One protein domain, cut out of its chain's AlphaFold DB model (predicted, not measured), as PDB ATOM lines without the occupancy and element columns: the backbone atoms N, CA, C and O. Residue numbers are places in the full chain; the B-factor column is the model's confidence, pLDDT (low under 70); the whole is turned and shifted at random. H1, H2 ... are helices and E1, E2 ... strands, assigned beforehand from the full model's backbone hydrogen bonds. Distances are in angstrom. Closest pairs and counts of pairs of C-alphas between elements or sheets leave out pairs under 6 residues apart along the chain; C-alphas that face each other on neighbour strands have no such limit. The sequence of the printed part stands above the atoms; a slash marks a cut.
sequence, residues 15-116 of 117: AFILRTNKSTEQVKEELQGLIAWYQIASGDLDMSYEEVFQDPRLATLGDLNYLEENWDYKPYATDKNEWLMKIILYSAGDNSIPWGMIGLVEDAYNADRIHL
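What this domain is: This is residues 15 to 116 of the 117 residues of an uncharacterized protein of viral metagenome (UniProt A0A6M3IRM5). A small three-strand sheet sits between two groups of helices: H5 packs on one face, with the long H1 touching H5 and reaching to one end of the domain, while H3 and H4 sit toward the opposite end. The printed part has 102 residues, with five named helices and three named strands in the order E1 H1 H2 H3 H4 E2 H5 E3; the antiparallel sheet runs E2 E1 E3. The class is mostly helix; the whole is compact, with a radius of gyration of the C-alphas of 13.5 A and spans of 40 by 27 by 20 A.

How they stand to each other: Start at E1, residues 15 to 18: within hydrogen-bond range are N 17 and O 112 of E3, residues 112 to 115, at 2.9 A, and N 16 and O 89 of E2, residues 87 to 90, at 2.8 A. H1, residues 24 to 42, only grazes the sheet with residues 24 to 28; its residues 31 to 35 only just touch H2, residues 49 to 52, with 3 pairs of C-alphas within 8 A, the closest Gln 32 and Tyr 49 at 6.1 A. H3, residues 61 to 70, only grazes the sheet and is close to but not clearly touching H4, residues 80 to 83, the closest C-alphas being Leu 64 and Lys 80, 6.9 A. H5, residues 99 to 109, is on the sheet at a height of 9.9 A, making two layers, helices on one face. E2, H5 and E3 form a split strand-helix-strand unit, E1 between the strands, its crossover right-handed. H1 touches H5 with residues 34 to 38, closest at the C-alphas of Tyr 38 and Met 101, 7.1 A, at a steep tilt of 39 degrees, opposite ways. Every O i to N i+4 pair is within range in H1 and H3, 6 of 7 in H5; H2 and H4 are too short for one.

Where its parts are: Find C-alpha 15 at (146.397, 117.927, 192.628), where E1 begins. H1 runs 26.3 A from C-alpha 24 at (134.289, 126.843, 193.216), H3 14.4 A and H5 16.1 A; E3 ends at C-alpha 115, (150.919, 113.412, 191.627).

The domain as a whole: The farthest C-alphas, Gly 43 and Asn 81, are 40.9 A apart. The printed part has no cut and no long link; look for pLDDT under 70 at residues 72 to 78.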
ATOM      1  N   ALA A  15     147.113 116.794 193.188       92.25
ATOM      2  CA  ALA A  15     146.397 117.927 192.628       92.25
ATOM      3  C   ALA A  15     145.520 117.487 191.458       92.25
ATOM      4  O   ALA A  15     145.858 116.576 190.707       92.25
ATOM      5  N   PHE A  16     144.398 118.172 191.279       93.00
ATOM      6  CA  PHE A  16     143.447 117.918 190.208       93.00
ATOM      7  C   PHE A  16     143.128 119.220 189.494       93.00
ATOM      8  O   PHE A  16     142.764 120.214 190.129       93.00
ATOM      9  N   ILE A  17     143.202 119.202 188.168       92.75
ATOM     10  CA  ILE A  17     142.668 120.268 187.323       92.75
ATOM     11  C   ILE A  17     141.311 119.806 186.806       92.75
ATOM     12  O   ILE A  17     141.207 118.860 186.026       92.75
ATOM     13  N   LEU A  18     140.252 120.466 187.267       94.12
ATOM     14  CA  LEU A  18     138.878 120.038 187.031       94.12
ATOM     15  C   LEU A  18     138.356 120.588 185.699       94.12
ATOM     16  O   LEU A  18     138.333 121.805 185.467       94.12
ATOM     17  N   ARG A  19     137.856 119.706 184.826       91.88
ATOM     18  CA  ARG A  19     137.267 120.078 183.530       91.88
ATOM     19  C   ARG A  19     135.771 120.343 183.677       91.88
ATOM     20  O   ARG A  19     134.928 119.632 183.143       91.88
ATOM     21  N   THR A  20     135.445 121.412 184.397       92.69
ATOM     22  CA  THR A  20     134.065 121.777 184.735       92.69
ATOM     23  C   THR A  20     133.741 123.231 184.392       92.69
ATOM     24  O   THR A  20     134.632 124.069 184.256       92.69
ATOM     25  N   ASN A  21     132.450 123.526 184.233       92.75
ATOM     26  CA  ASN A  21     131.890 124.878 184.135       92.75
ATOM     27  C   ASN A  21     131.221 125.341 185.445       92.75
ATOM     28  O   ASN A  21     130.585 126.395 185.464       92.75
ATOM     29  N   LYS A  22     131.328 124.541 186.510       95.12
ATOM     30  CA  LYS A  22     130.805 124.841 187.848       95.12
ATOM     31  C   LYS A  22     131.634 125.929 188.533       95.12
ATOM     32  O   LYS A  22     132.804 126.116 188.202       95.12
ATOM     33  N   SER A  23     131.036 126.623 189.499       96.88
ATOM     34  CA  SER A  23     131.773 127.520 190.394       96.88
ATOM     35  C   SER A  23     132.573 126.735 191.439       96.88
ATOM     36  O   SER A  23     132.344 125.545 191.661       96.88
ATOM     37  N   THR A  24     133.505 127.409 192.109       96.94
ATOM     38  CA  THR A  24     134.289 126.843 193.216       96.94
ATOM     39  C   THR A  24     133.405 126.388 194.373       96.94
ATOM     40  O   THR A  24     133.638 125.331 194.950       96.94
ATOM     41  N   GLU A  25     132.333 127.123 194.662       97.69
ATOM     42  CA  GLU A  25     131.369 126.788 195.715       97.69
ATOM     43  C   GLU A  25     130.583 125.525 195.359       97.69
ATOM     44  O   GLU A  25     130.444 124.639 196.198       97.69
ATOM     45  N   GLN A  26     130.135 125.407 194.104       97.81
ATOM     46  CA  GLN A  26     129.445 124.209 193.619       97.81
ATOM     47  C   GLN A  26     130.355 122.980 193.657       97.81
ATOM     48  O   GLN A  26     129.918 121.902 194.047       97.81
ATOM     49  N   VAL A  27     131.629 123.134 193.278       97.75
ATOM     50  CA  VAL A  27     132.615 122.050 193.391       97.75
ATOM     51  C   VAL A  27     132.802 121.645 194.852       97.75
ATOM     52  O   VAL A  27     132.772 120.457 195.149       97.75
ATOM     53  N   LYS A  28     132.946 122.603 195.776       97.88
ATOM     54  CA  LYS A  28     133.093 122.298 197.207       97.88
ATOM     55  C   LYS A  28     131.884 121.533 197.757       97.88
ATOM     56  O   LYS A  28     132.069 120.527 198.434       97.88
ATOM     57  N   GLU A  29     130.668 121.975 197.439       97.56
ATOM     58  CA  GLU A  29     129.428 121.308 197.863       97.56
ATOM     59  C   GLU A  29     129.346 119.865 197.337       97.56
ATOM     60  O   GLU A  29     129.031 118.933 198.079       97.56
ATOM     61  N   GLU A  30     129.694 119.649 196.068       96.81
ATOM     62  CA  GLU A  30     129.710 118.313 195.474       96.81
ATOM     63  C   GLU A  30     130.796 117.410 196.069       96.81
ATOM     64  O   GLU A  30     130.531 116.235 196.319       96.81
ATOM     65  N   LEU A  31     131.992 117.940 196.346       96.69
ATOM     66  CA  LEU A  31     133.062 117.197 197.018       96.69
ATOM     67  C   LEU A  31     132.653 116.778 198.435       96.69
ATOM     68  O   LEU A  31     132.915 115.646 198.835       96.69
ATOM     69  N   GLN A  32     131.955 117.643 199.176       96.19
ATOM     70  CA  GLN A  32     131.372 117.282 200.473       96.19
ATOM     71  C   GLN A  32     130.343 116.148 200.334       96.19
ATOM     72  O   GLN A  32     130.339 115.212 201.136       96.19
ATOM     73  N   GLY A  33     129.513 116.181 199.287       94.81
ATOM     74  CA  GLY A  33     128.595 115.088 198.956       94.81
ATOM     75  C   GLY A  33     129.308 113.782 198.581       94.81
ATOM     76  O   GLY A  33     128.878 112.706 199.000       94.81
ATOM     77  N   LEU A  34     130.415 113.865 197.837       93.12
ATOM     78  CA  LEU A  34     131.250 112.716 197.476       93.12
ATOM     79  C   LEU A  34     131.904 112.081 198.703       93.12
ATOM     80  O   LEU A  34     131.890 110.856 198.812       93.12
ATOM     81  N   ILE A  35     132.411 112.887 199.641       93.56
ATOM     82  CA  ILE A  35     132.930 112.397 200.924       93.56
ATOM     83  C   ILE A  35     131.820 111.664 201.672       93.56
ATOM     84  O   ILE A  35     131.988 110.491 201.990       93.56
ATOM     85  N   ALA A  36     130.654 112.288 201.859       93.12
ATOM     86  CA  ALA A  36     129.533 111.658 202.556       93.12
ATOM     87  C   ALA A  36     129.123 110.318 201.917       93.12
ATOM     88  O   ALA A  36     128.871 109.332 202.614       93.12
ATOM     89  N   TRP A  37     129.093 110.249 200.584       91.56
ATOM     90  CA  TRP A  37     128.819 109.005 199.868       91.56
ATOM     91  C   TRP A  37     129.916 107.954 200.087       91.56
ATOM     92  O   TRP A  37     129.610 106.796 200.386       91.56
ATOM     93  N   TYR A  38     131.187 108.349 199.982       91.00
ATOM     94  CA  TYR A  38     132.334 107.467 200.190       91.00
ATOM     95  C   TYR A  38     132.378 106.916 201.619       91.00
ATOM     96  O   TYR A  38     132.635 105.728 201.807       91.00
ATOM     97  N   GLN A  39     132.070 107.740 202.621       90.12
ATOM     98  CA  GLN A  39     131.982 107.336 204.026       90.12
ATOM     99  C   GLN A  39     130.937 106.234 204.236       90.12
ATOM    100  O   GLN A  39     131.210 105.210 204.864       90.12
ATOM    101  N   ILE A  40     129.753 106.392 203.635       90.56
ATOM    102  CA  ILE A  40     128.689 105.378 203.683       90.56
ATOM    103  C   ILE A  40     129.136 104.084 202.991       90.56
ATOM    104  O   ILE A  40     128.887 102.994 203.506       90.56
ATOM    105  N   ALA A  41     129.788 104.190 201.830       89.19
ATOM    106  CA  ALA A  41     130.207 103.034 201.041       89.19
ATOM    107  C   ALA A  41     131.379 102.260 201.673       89.19
ATOM    108  O   ALA A  41     131.428 101.033 201.576       89.19
ATOM    109  N   SER A  42     132.320 102.965 202.305       86.94
ATOM    110  CA  SER A  42     133.532 102.387 202.901       86.94
ATOM    111  C   SER A  42     133.354 101.955 204.360       86.94
ATOM    112  O   SER A  42     134.115 101.113 204.839       86.94
ATOM    113  N   GLY A  43     132.349 102.492 205.059       85.44
ATOM    114  CA  GLY A  43     132.148 102.291 206.495       85.44
ATOM    115  C   GLY A  43     133.042 103.168 207.380       85.44
ATOM    116  O   GLY A  43     133.017 103.003 208.600       85.44
ATOM    117  N   ASP A  44     133.815 104.082 206.788       76.31
ATOM    118  CA  ASP A  44     134.634 105.069 207.492       76.31
ATOM    119  C   ASP A  44     133.845 106.374 207.652       76.31
ATOM    120  O   ASP A  44     133.595 107.072 206.677       76.31
ATOM    121  N   LEU A  45     133.377 106.678 208.865       73.88
ATOM    122  CA  LEU A  45     132.362 107.715 209.101       73.88
ATOM    123  C   LEU A  45     132.915 109.047 209.635       73.88
ATOM    124  O   LEU A  45     132.119 109.941 209.908       73.88
ATOM    125  N   ASP A  46     134.233 109.200 209.789       84.75
ATOM    126  CA  ASP A  46     134.835 110.324 210.536       84.75
ATOM    127  C   ASP A  46     135.822 111.148 209.694       84.75
ATOM    128  O   ASP A  46     136.916 111.485 210.119       84.75
ATOM    129  N   MET A  47     135.438 111.427 208.451       87.31
ATOM    130  CA  MET A  47     136.241 112.145 207.465       87.31
ATOM    131  C   MET A  47     135.595 113.496 207.183       87.31
ATOM    132  O   MET A  47     134.464 113.561 206.692       87.31
ATOM    133  N   SER A  48     136.299 114.577 207.499       92.19
ATOM    134  CA  SER A  48     135.867 115.932 207.157       92.19
ATOM    135  C   SER A  48     136.422 116.384 205.808       92.19
ATOM    136  O   SER A  48     137.389 115.832 205.285       92.19
ATOM    137  N   TYR A  49     135.806 117.414 205.228       94.31
ATOM    138  CA  TYR A  49     136.276 117.991 203.971       94.31
ATOM    139  C   TYR A  49     137.709 118.512 204.094       94.31
ATOM    140  O   TYR A  49     138.554 118.216 203.253       94.31
ATOM    141  N   GLU A  50     137.985 119.245 205.169       95.56
ATOM    142  CA  GLU A  50     139.257 119.914 205.428       95.56
ATOM    143  C   GLU A  50     140.401 118.933 205.719       95.56
ATOM    144  O   GLU A  50     141.567 119.291 205.570       95.56
ATOM    145  N   GLU A  51     140.084 117.698 206.113       92.38
ATOM    146  CA  GLU A  51     141.061 116.615 206.261       92.38
ATOM    147  C   GLU A  51     141.416 115.957 204.936       92.38
ATOM    148  O   GLU A  51     142.437 115.286 204.864       92.38
ATOM    149  N   VAL A  52     140.601 116.137 203.897       93.19
ATOM    150  CA  VAL A  52     140.778 115.476 202.601       93.19
ATOM    151  C   VAL A  52     141.302 116.449 201.559       93.19
ATOM    152  O   VAL A  52     142.284 116.150 200.873       93.19
ATOM    153  N   PHE A  53     140.664 117.610 201.446       96.00
ATOM    154  CA  PHE A  53     140.868 118.582 200.383       96.00
ATOM    155  C   PHE A  53     141.124 119.984 200.933       96.00
ATOM    156  O   PHE A  53     140.585 120.397 201.959       96.00
ATOM    157  N   GLN A  54     141.888 120.765 200.175       96.75
ATOM    158  CA  GLN A  54     141.879 122.221 200.293       96.75
ATOM    159  C   GLN A  54     140.687 122.810 199.530       96.75
ATOM    160  O   GLN A  54     140.079 122.148 198.687       96.75
ATOM    161  N   ASP A  55     140.349 124.071 199.793       97.25
ATOM    162  CA  ASP A  55     139.273 124.741 199.061       97.25
ATOM    163  C   ASP A  55     139.594 124.856 197.558       97.25
ATOM    164  O   ASP A  55     140.696 125.292 197.194       97.25
ATOM    165  N   PRO A  56     138.647 124.500 196.665       97.00
ATOM    166  CA  PRO A  56     138.834 124.643 195.233       97.00
ATOM    167  C   PRO A  56     138.956 126.120 194.880       97.00
ATOM    168  O   PRO A  56     138.232 126.975 195.395       97.00
ATOM    169  N   ARG A  57     139.845 126.428 193.942       96.19
ATOM    170  CA  ARG A  57     140.050 127.800 193.467       96.19
ATOM    171  C   ARG A  57     140.397 127.834 191.997       96.19
ATOM    172  O   ARG A  57     140.753 126.818 191.415       96.19
ATOM    173  N   LEU A  58     140.312 129.010 191.385       94.31
ATOM    174  CA  LEU A  58     140.822 129.186 190.029       94.31
ATOM    175  C   LEU A  58     142.347 129.043 190.021       94.31
ATOM    176  O   LEU A  58     143.041 129.619 190.864       94.31
ATOM    177  N   ALA A  59     142.851 128.287 189.052       91.38
ATOM    178  CA  ALA A  59     144.268 128.084 188.835       91.38
ATOM    179  C   ALA A  59     144.943 129.409 188.465       91.38
ATOM    180  O   ALA A  59     144.494 130.148 187.580       91.38
ATOM    181  N   THR A  60     146.049 129.691 189.145       91.12
ATOM    182  CA  THR A  60     146.913 130.844 188.897       91.12
ATOM    183  C   THR A  60     148.188 130.410 188.178       91.12
ATOM    184  O   THR A  60     148.550 129.238 188.181       91.12
ATOM    185  N   LEU A  61     148.941 131.363 187.622       87.06
ATOM    186  CA  LEU A  61     150.279 131.069 187.090       87.06
ATOM    187  C   LEU A  61     151.212 130.448 188.143       87.06
ATOM    188  O   LEU A  61     152.041 129.612 187.798       87.06
ATOM    189  N   GLY A  62     151.067 130.841 189.414       88.56
ATOM    190  CA  GLY A  62     151.842 130.272 190.517       88.56
ATOM    191  C   GLY A  62     151.567 128.782 190.703       88.56
ATOM    192  O   GLY A  62     152.508 128.009 190.838       88.56
ATOM    193  N   ASP A  63     150.298 128.374 190.608       89.62
ATOM    194  CA  ASP A  63     149.909 126.961 190.654       89.62
ATOM    195  C   ASP A  63     150.532 126.179 189.513       89.62
ATOM    196  O   ASP A  63     151.163 125.156 189.730       89.62
ATOM    197  N   LEU A  64     150.402 126.684 188.289       85.94
ATOM    198  CA  LEU A  64     150.898 125.978 187.111       85.94
ATOM    199  C   LEU A  64     152.420 125.816 187.124       85.94
ATOM    200  O   LEU A  64     152.932 124.817 186.625       85.94
ATOM    201  N   ASN A  65     153.142 126.787 187.685       86.50
ATOM    202  CA  ASN A  65     154.587 126.680 187.870       86.50
ATOM    203  C   ASN A  65     154.934 125.678 188.975       86.50
ATOM    204  O   ASN A  65     155.794 124.831 188.760       86.50
ATOM    205  N   TYR A  66     154.221 125.713 190.104       85.81
ATOM    206  CA  TYR A  66     154.398 124.737 191.179       85.81
ATOM    207  C   TYR A  66     154.150 123.300 190.693       85.81
ATOM    208  O   TYR A  66     154.972 122.417 190.934       85.81
ATOM    209  N   LEU A  67     153.066 123.076 189.946       84.81
ATOM    210  CA  LEU A  67     152.772 121.786 189.329       84.81
ATOM    211  C   LEU A  67     153.886 121.377 188.355       84.81
ATOM    212  O   LEU A  67     154.361 120.255 188.416       84.81
ATOM    213  N   GLU A  68     154.364 122.270 187.483       81.81
ATOM    214  CA  GLU A  68     155.434 121.935 186.527       81.81
ATOM    215  C   GLU A  68     156.754 121.505 187.191       81.81
ATOM    216  O   GLU A  68     157.489 120.688 186.617       81.81
ATOM    217  N   GLU A  69     157.061 122.071 188.357       82.62
ATOM    218  CA  GLU A  69     158.263 121.776 189.139       82.62
ATOM    219  C   GLU A  69     158.169 120.444 189.895       82.62
ATOM    220  O   GLU A  69     159.189 119.773 190.043       82.62
ATOM    221  N   ASN A  70     156.970 120.056 190.343       78.12
ATOM    222  CA  ASN A  70     156.756 118.904 191.234       78.12
ATOM    223  C   ASN A  70     156.059 117.716 190.557       78.12
ATOM    224  O   ASN A  70     155.855 116.679 191.178       78.12
ATOM    225  N   TRP A  71     155.680 117.842 189.286       76.50
ATOM    226  CA  TRP A  71     155.003 116.767 188.579       76.50
ATOM    227  C   TRP A  71     155.987 115.694 188.110       76.50
ATOM    228  O   TRP A  71     156.738 115.884 187.148       76.50
ATOM    229  N   ASP A  72     155.904 114.531 188.756       67.00
ATOM    230  CA  ASP A  72     156.762 113.364 188.506       67.00
ATOM    231  C   ASP A  72     156.630 112.768 187.094       67.00
ATOM    232  O   ASP A  72     157.525 112.075 186.604       67.00
ATOM    233  N   TYR A  73     155.523 113.035 186.399       57.62
ATOM    234  CA  TYR A  73     155.250 112.476 185.082       57.62
ATOM    235  C   TYR A  73     154.684 113.562 184.169       57.62
ATOM    236  O   TYR A  73     153.574 114.020 184.377       57.62
ATOM    237  N   LYS A  74     155.411 113.967 183.121       62.88
ATOM    238  CA  LYS A  74     154.952 114.980 182.146       62.88
ATOM    239  C   LYS A  74     154.420 114.333 180.854       62.88
ATOM    240  O   LYS A  74     155.093 114.460 179.829       62.88
ATOM    241  N   PRO A  75     153.280 113.608 180.818       45.75
ATOM    242  CA  PRO A  75     152.891 112.929 179.588       45.75
ATOM    243  C   PRO A  75     152.193 113.831 178.576       45.75
ATOM    244  O   PRO A  75     152.139 113.449 177.415       45.75
ATOM    245  N   TYR A  76     151.695 115.012 178.941       47.66
ATOM    246  CA  TYR A  76     151.054 115.898 177.974       47.66
ATOM    247  C   TYR A  76     151.336 117.347 178.340       47.66
ATOM    248  O   TYR A  76     150.849 117.861 179.344       47.66
ATOM    249  N   ALA A  77     152.144 118.006 177.511       49.72
ATOM    250  CA  ALA A  77     152.223 119.455 177.457       49.72
ATOM    251  C   ALA A  77     150.879 119.987 176.934       49.72
ATOM    252  O   ALA A  77     150.749 120.364 175.772       49.72
ATOM    253  N   THR A  78     149.851 119.934 177.777       59.97
ATOM    254  CA  THR A  78     148.648 120.737 177.601       59.97
ATOM    255  C   THR A  78     149.086 122.191 177.734       59.97
ATOM    256  O   THR A  78     149.906 122.509 178.601       59.97
ATOM    257  N   ASP A  79     148.628 123.065 176.840       70.62
ATOM    258  CA  ASP A  79     148.980 124.481 176.899       70.62
ATOM    259  C   ASP A  79     148.608 125.011 178.293       70.62
ATOM    260  O   ASP A  79     147.451 124.929 178.699       70.62
ATOM    261  N   LYS A  80     149.581 125.539 179.051       70.44
ATOM    262  CA  LYS A  80     149.340 126.131 180.380       70.44
ATOM    263  C   LYS A  80     148.195 127.148 180.336       70.44
ATOM    264  O   LYS A  80     147.474 127.305 181.320       70.44
ATOM    265  N   ASN A  81     147.996 127.807 179.196       73.94
ATOM    266  CA  ASN A  81     146.892 128.735 178.994       73.94
ATOM    267  C   ASN A  81     145.511 128.066 179.030       73.94
ATOM    268  O   ASN A  81     144.550 128.720 179.422       73.94
ATOM    269  N   GLU A  82     145.391 126.787 178.671       78.88
ATOM    270  CA  GLU A  82     144.131 126.036 178.785       78.88
ATOM    271  C   GLU A  82     143.768 125.712 180.237       78.88
ATOM    272  O   GLU A  82     142.593 125.516 180.558       78.88
ATOM    273  N   TRP A  83     144.776 125.637 181.107       81.88
ATOM    274  CA  TRP A  83     144.620 125.341 182.529       81.88
ATOM    275  C   TRP A  83     144.423 126.592 183.370       81.88
ATOM    276  O   TRP A  83     143.766 126.538 184.413       81.88
ATOM    277  N   LEU A  84     144.934 127.733 182.905       80.75
ATOM    278  CA  LEU A  84     144.576 129.020 183.482       80.75
ATOM    279  C   LEU A  84     143.054 129.171 183.497       80.75
ATOM    280  O   LEU A  84     142.359 128.851 182.535       80.75
ATOM    281  N   MET A  85     142.535 129.670 184.619       79.38
ATOM    282  CA  MET A  85     141.096 129.845 184.852       79.38
ATOM    283  C   MET A  85     140.276 128.546 184.956       79.38
ATOM    284  O   MET A  85     139.050 128.620 185.053       79.38
ATOM    285  N   LYS A  86     140.904 127.362 184.977       90.81
ATOM    286  CA  LYS A  86     140.246 126.132 185.447       90.81
ATOM    287  C   LYS A  86     140.236 126.088 186.965       90.81
ATOM    288  O   LYS A  86     140.998 126.800 187.614       90.81
ATOM    289  N   ILE A  87     139.368 125.258 187.532       95.62
ATOM    290  CA  ILE A  87     139.389 125.006 188.971       95.62
ATOM    291  C   ILE A  87     140.504 124.007 189.262       95.62
ATOM    292  O   ILE A  87     140.567 122.950 188.637       95.62
ATOM    293  N   ILE A  88     141.364 124.358 190.210       94.88
ATOM    294  CA  ILE A  88     142.347 123.466 190.803       94.88
ATOM    295  C   ILE A  88     141.877 123.040 192.192       94.88
ATOM    296  O   ILE A  88     141.315 123.839 192.948       94.88
ATOM    297  N   LEU A  89     142.116 121.774 192.504       96.25
ATOM    298  CA  LEU A  89     141.843 121.145 193.786       96.25
ATOM    299  C   LEU A  89     143.124 120.463 194.264       96.25
ATOM    300  O   LEU A  89     143.754 119.749 193.492       96.25
ATOM    301  N   TYR A  90     143.491 120.672 195.523       95.25
ATOM    302  CA  TYR A  90     144.647 120.028 196.145       95.25
ATOM    303  C   TYR A  90     144.199 119.128 197.294       95.25
ATOM    304  O   TYR A  90     143.192 119.412 197.953       95.25
ATOM    305  N   SER A  91     144.980 118.088 197.568       94.44
ATOM    306  CA  SER A  91     144.913 117.351 198.824       94.44
ATOM    307  C   SER A  91     145.183 118.279 200.017       94.44
ATOM    308  O   SER A  91     145.974 119.227 199.940       94.44
ATOM    309  N   ALA A  92     144.505 118.032 201.138       93.88
ATOM    310  CA  ALA A  92     144.764 118.732 202.398       93.88
ATOM    311  C   ALA A  92     146.166 118.424 202.950       93.88
ATOM    312  O   ALA A  92     146.771 119.261 203.619       93.88
ATOM    313  N   GLY A  93     146.699 117.245 202.631       88.75
ATOM    314  CA  GLY A  93     148.066 116.854 202.941       88.75
ATOM    315  C   GLY A  93     148.432 115.525 202.296       88.75
ATOM    316  O   GLY A  93     147.739 115.034 201.402       88.75
ATOM    317  N   ASP A  94     149.517 114.930 202.778       87.94
ATOM    318  CA  ASP A  94     149.996 113.659 202.251       87.94
ATOM    319  C   ASP A  94     149.051 112.512 202.617       87.94
ATOM    320  O   ASP A  94     148.676 112.340 203.779       87.94
ATOM    321  N   ASN A  95     148.694 111.698 201.623       85.44
ATOM    322  CA  ASN A  95     147.758 110.577 201.727       85.44
ATOM    323  C   ASN A  95     146.383 110.965 202.295       85.44
ATOM    324  O   ASN A  95     145.655 110.107 202.796       85.44
ATOM    325  N   SER A  96     146.020 112.248 202.212       90.56
ATOM    326  CA  SER A  96     144.764 112.757 202.760       90.56
ATOM    327  C   SER A  96     143.548 112.342 201.930       90.56
ATOM    328  O   SER A  96     142.431 112.296 202.438       90.56
ATOM    329  N   ILE A  97     143.755 112.007 200.653       90.19
ATOM    330  CA  ILE A  97     142.708 111.539 199.746       90.19
ATOM    331  C   ILE A  97     142.783 110.008 199.643       90.19
ATOM    332  O   ILE A  97     143.700 109.477 199.010       90.19
ATOM    333  N   PRO A  98     141.815 109.271 200.212       89.94
ATOM    334  CA  PRO A  98     141.672 107.843 199.981       89.94
ATOM    335  C   PRO A  98     141.698 107.471 198.498       89.94
ATOM    336  O   PRO A  98     141.038 108.099 197.671       89.94
ATOM    337  N   TRP A  99     142.384 106.375 198.166       87.56
ATOM    338  CA  TRP A  99     142.575 105.941 196.778       87.56
ATOM    339  C   TRP A  99     141.265 105.779 195.991       87.56
ATOM    340  O   TRP A  99     141.184 106.180 194.834       87.56
ATOM    341  N   GLY A 100     140.215 105.247 196.625       86.62
ATOM    342  CA  GLY A 100     138.906 105.115 195.981       86.62
ATOM    343  C   GLY A 100     138.257 106.460 195.644       86.62
ATOM    344  O   GLY A 100     137.558 106.566 194.643       86.62
ATOM    345  N   MET A 101     138.524 107.500 196.435       90.00
ATOM    346  CA  MET A 101     137.994 108.841 196.199       90.00
ATOM    347  C   MET A 101     138.749 109.586 195.098       90.00
ATOM    348  O   MET A 101     138.138 110.387 194.398       90.00
ATOM    349  N   ILE A 102     140.031 109.276 194.879       91.50
ATOM    350  CA  ILE A 102     140.786 109.811 193.738       91.50
ATOM    351  C   ILE A 102     140.062 109.489 192.423       91.50
ATOM    352  O   ILE A 102     139.782 110.398 191.646       91.50
ATOM    353  N   GLY A 103     139.677 108.224 192.225       89.88
ATOM    354  CA  GLY A 103     138.940 107.806 191.028       89.88
ATOM    355  C   GLY A 103     137.571 108.484 190.900       89.88
ATOM    356  O   GLY A 103     137.180 108.878 189.808       89.88
ATOM    357  N   LEU A 104     136.868 108.708 192.017       91.62
ATOM    358  CA  LEU A 104     135.591 109.434 192.000       91.62
ATOM    359  C   LEU A 104     135.754 110.885 191.540       91.62
ATOM    360  O   LEU A 104     134.907 111.383 190.803       91.62
ATOM    361  N   VAL A 105     136.820 111.568 191.965       93.69
ATOM    362  CA  VAL A 105     137.114 112.943 191.532       93.69
ATOM    363  C   VAL A 105     137.481 112.974 190.047       93.69
ATOM    364  O   VAL A 105     136.972 113.826 189.314       93.69
ATOM    365  N   GLU A 106     138.320 112.038 189.595       93.00
ATOM    366  CA  GLU A 106     138.686 111.889 188.180       93.00
ATOM    367  C   GLU A 106     137.437 111.681 187.309       93.00
ATOM    368  O   GLU A 106     137.244 112.421 186.343       93.00
ATOM    369  N   ASP A 107     136.539 110.775 187.703       91.88
ATOM    370  CA  ASP A 107     135.307 110.473 186.970       91.88
ATOM    371  C   ASP A 107     134.289 111.627 187.015       91.88
ATOM    372  O   ASP A 107     133.691 111.974 185.992       91.88
ATOM    373  N   ALA A 108     134.087 112.251 188.181       93.88
ATOM    374  CA  ALA A 108     133.074 113.296 188.365       93.88
ATOM    375  C   ALA A 108     133.380 114.574 187.572       93.88
ATOM    376  O   ALA A 108     132.459 115.274 187.135       93.88
ATOM    377  N   TYR A 109     134.664 114.887 187.392       93.94
ATOM    378  CA  TYR A 109     135.105 116.141 186.782       93.94
ATOM    379  C   TYR A 109     135.908 115.961 185.498       93.94
ATOM    380  O   TYR A 109     136.354 116.969 184.944       93.94
ATOM    381  N   ASN A 110     136.101 114.720 185.030       91.62
ATOM    382  CA  ASN A 110     137.052 114.395 183.967       91.62
ATOM    383  C   ASN A 110     138.403 115.087 184.236       91.62
ATOM    384  O   ASN A 110     138.906 115.847 183.405       91.62
ATOM    385  N   ALA A 111     138.883 114.961 185.474       91.44
ATOM    386  CA  ALA A 111     139.980 115.769 185.983       91.44
ATOM    387  C   ALA A 111     141.339 115.250 185.507       91.44
ATOM    388  O   ALA A 111     141.568 114.044 185.443       91.44
ATOM    389  N   ASP A 112     142.265 116.173 185.252       89.31
ATOM    390  CA  ASP A 112     143.672 115.821 185.087       89.31
ATOM    391  C   ASP A 112     144.314 115.740 186.479       89.31
ATOM    392  O   ASP A 112     144.459 116.763 187.157       89.31
ATOM    393  N   ARG A 113     144.670 114.525 186.917       89.56
ATOM    394  CA  ARG A 113     145.377 114.289 188.182       89.56
ATOM    395  C   ARG A 113     146.882 114.461 188.018       89.56
ATOM    396  O   ARG A 113     147.493 113.952 187.075       89.56
ATOM    397  N   ILE A 114     147.476 115.125 188.996       88.19
ATOM    398  CA  ILE A 114     148.895 115.416 189.099       88.19
ATOM    399  C   ILE A 114     149.371 114.925 190.465       88.19
ATOM    400  O   ILE A 114     148.992 115.478 191.495       88.19
ATOM    401  N   HIS A 115     150.226 113.909 190.446       87.62
ATOM    402  CA  HIS A 115     150.919 113.412 191.627       87.62
ATOM    403  C   HIS A 115     152.102 114.333 191.947       87.62
ATOM    404  O   HIS A 115     152.902 114.620 191.048       87.62
ATOM    405  N   LEU A 116     152.191 114.810 193.191       82.50
ATOM    406  CA  LEU A 116     153.140 115.848 193.623       82.50
ATOM    407  C   LEU A 116     154.306 115.328 194.477       82.50
ATOM    408  O   LEU A 116     155.013 116.134 195.086       82.50
TER     409      LEU A 116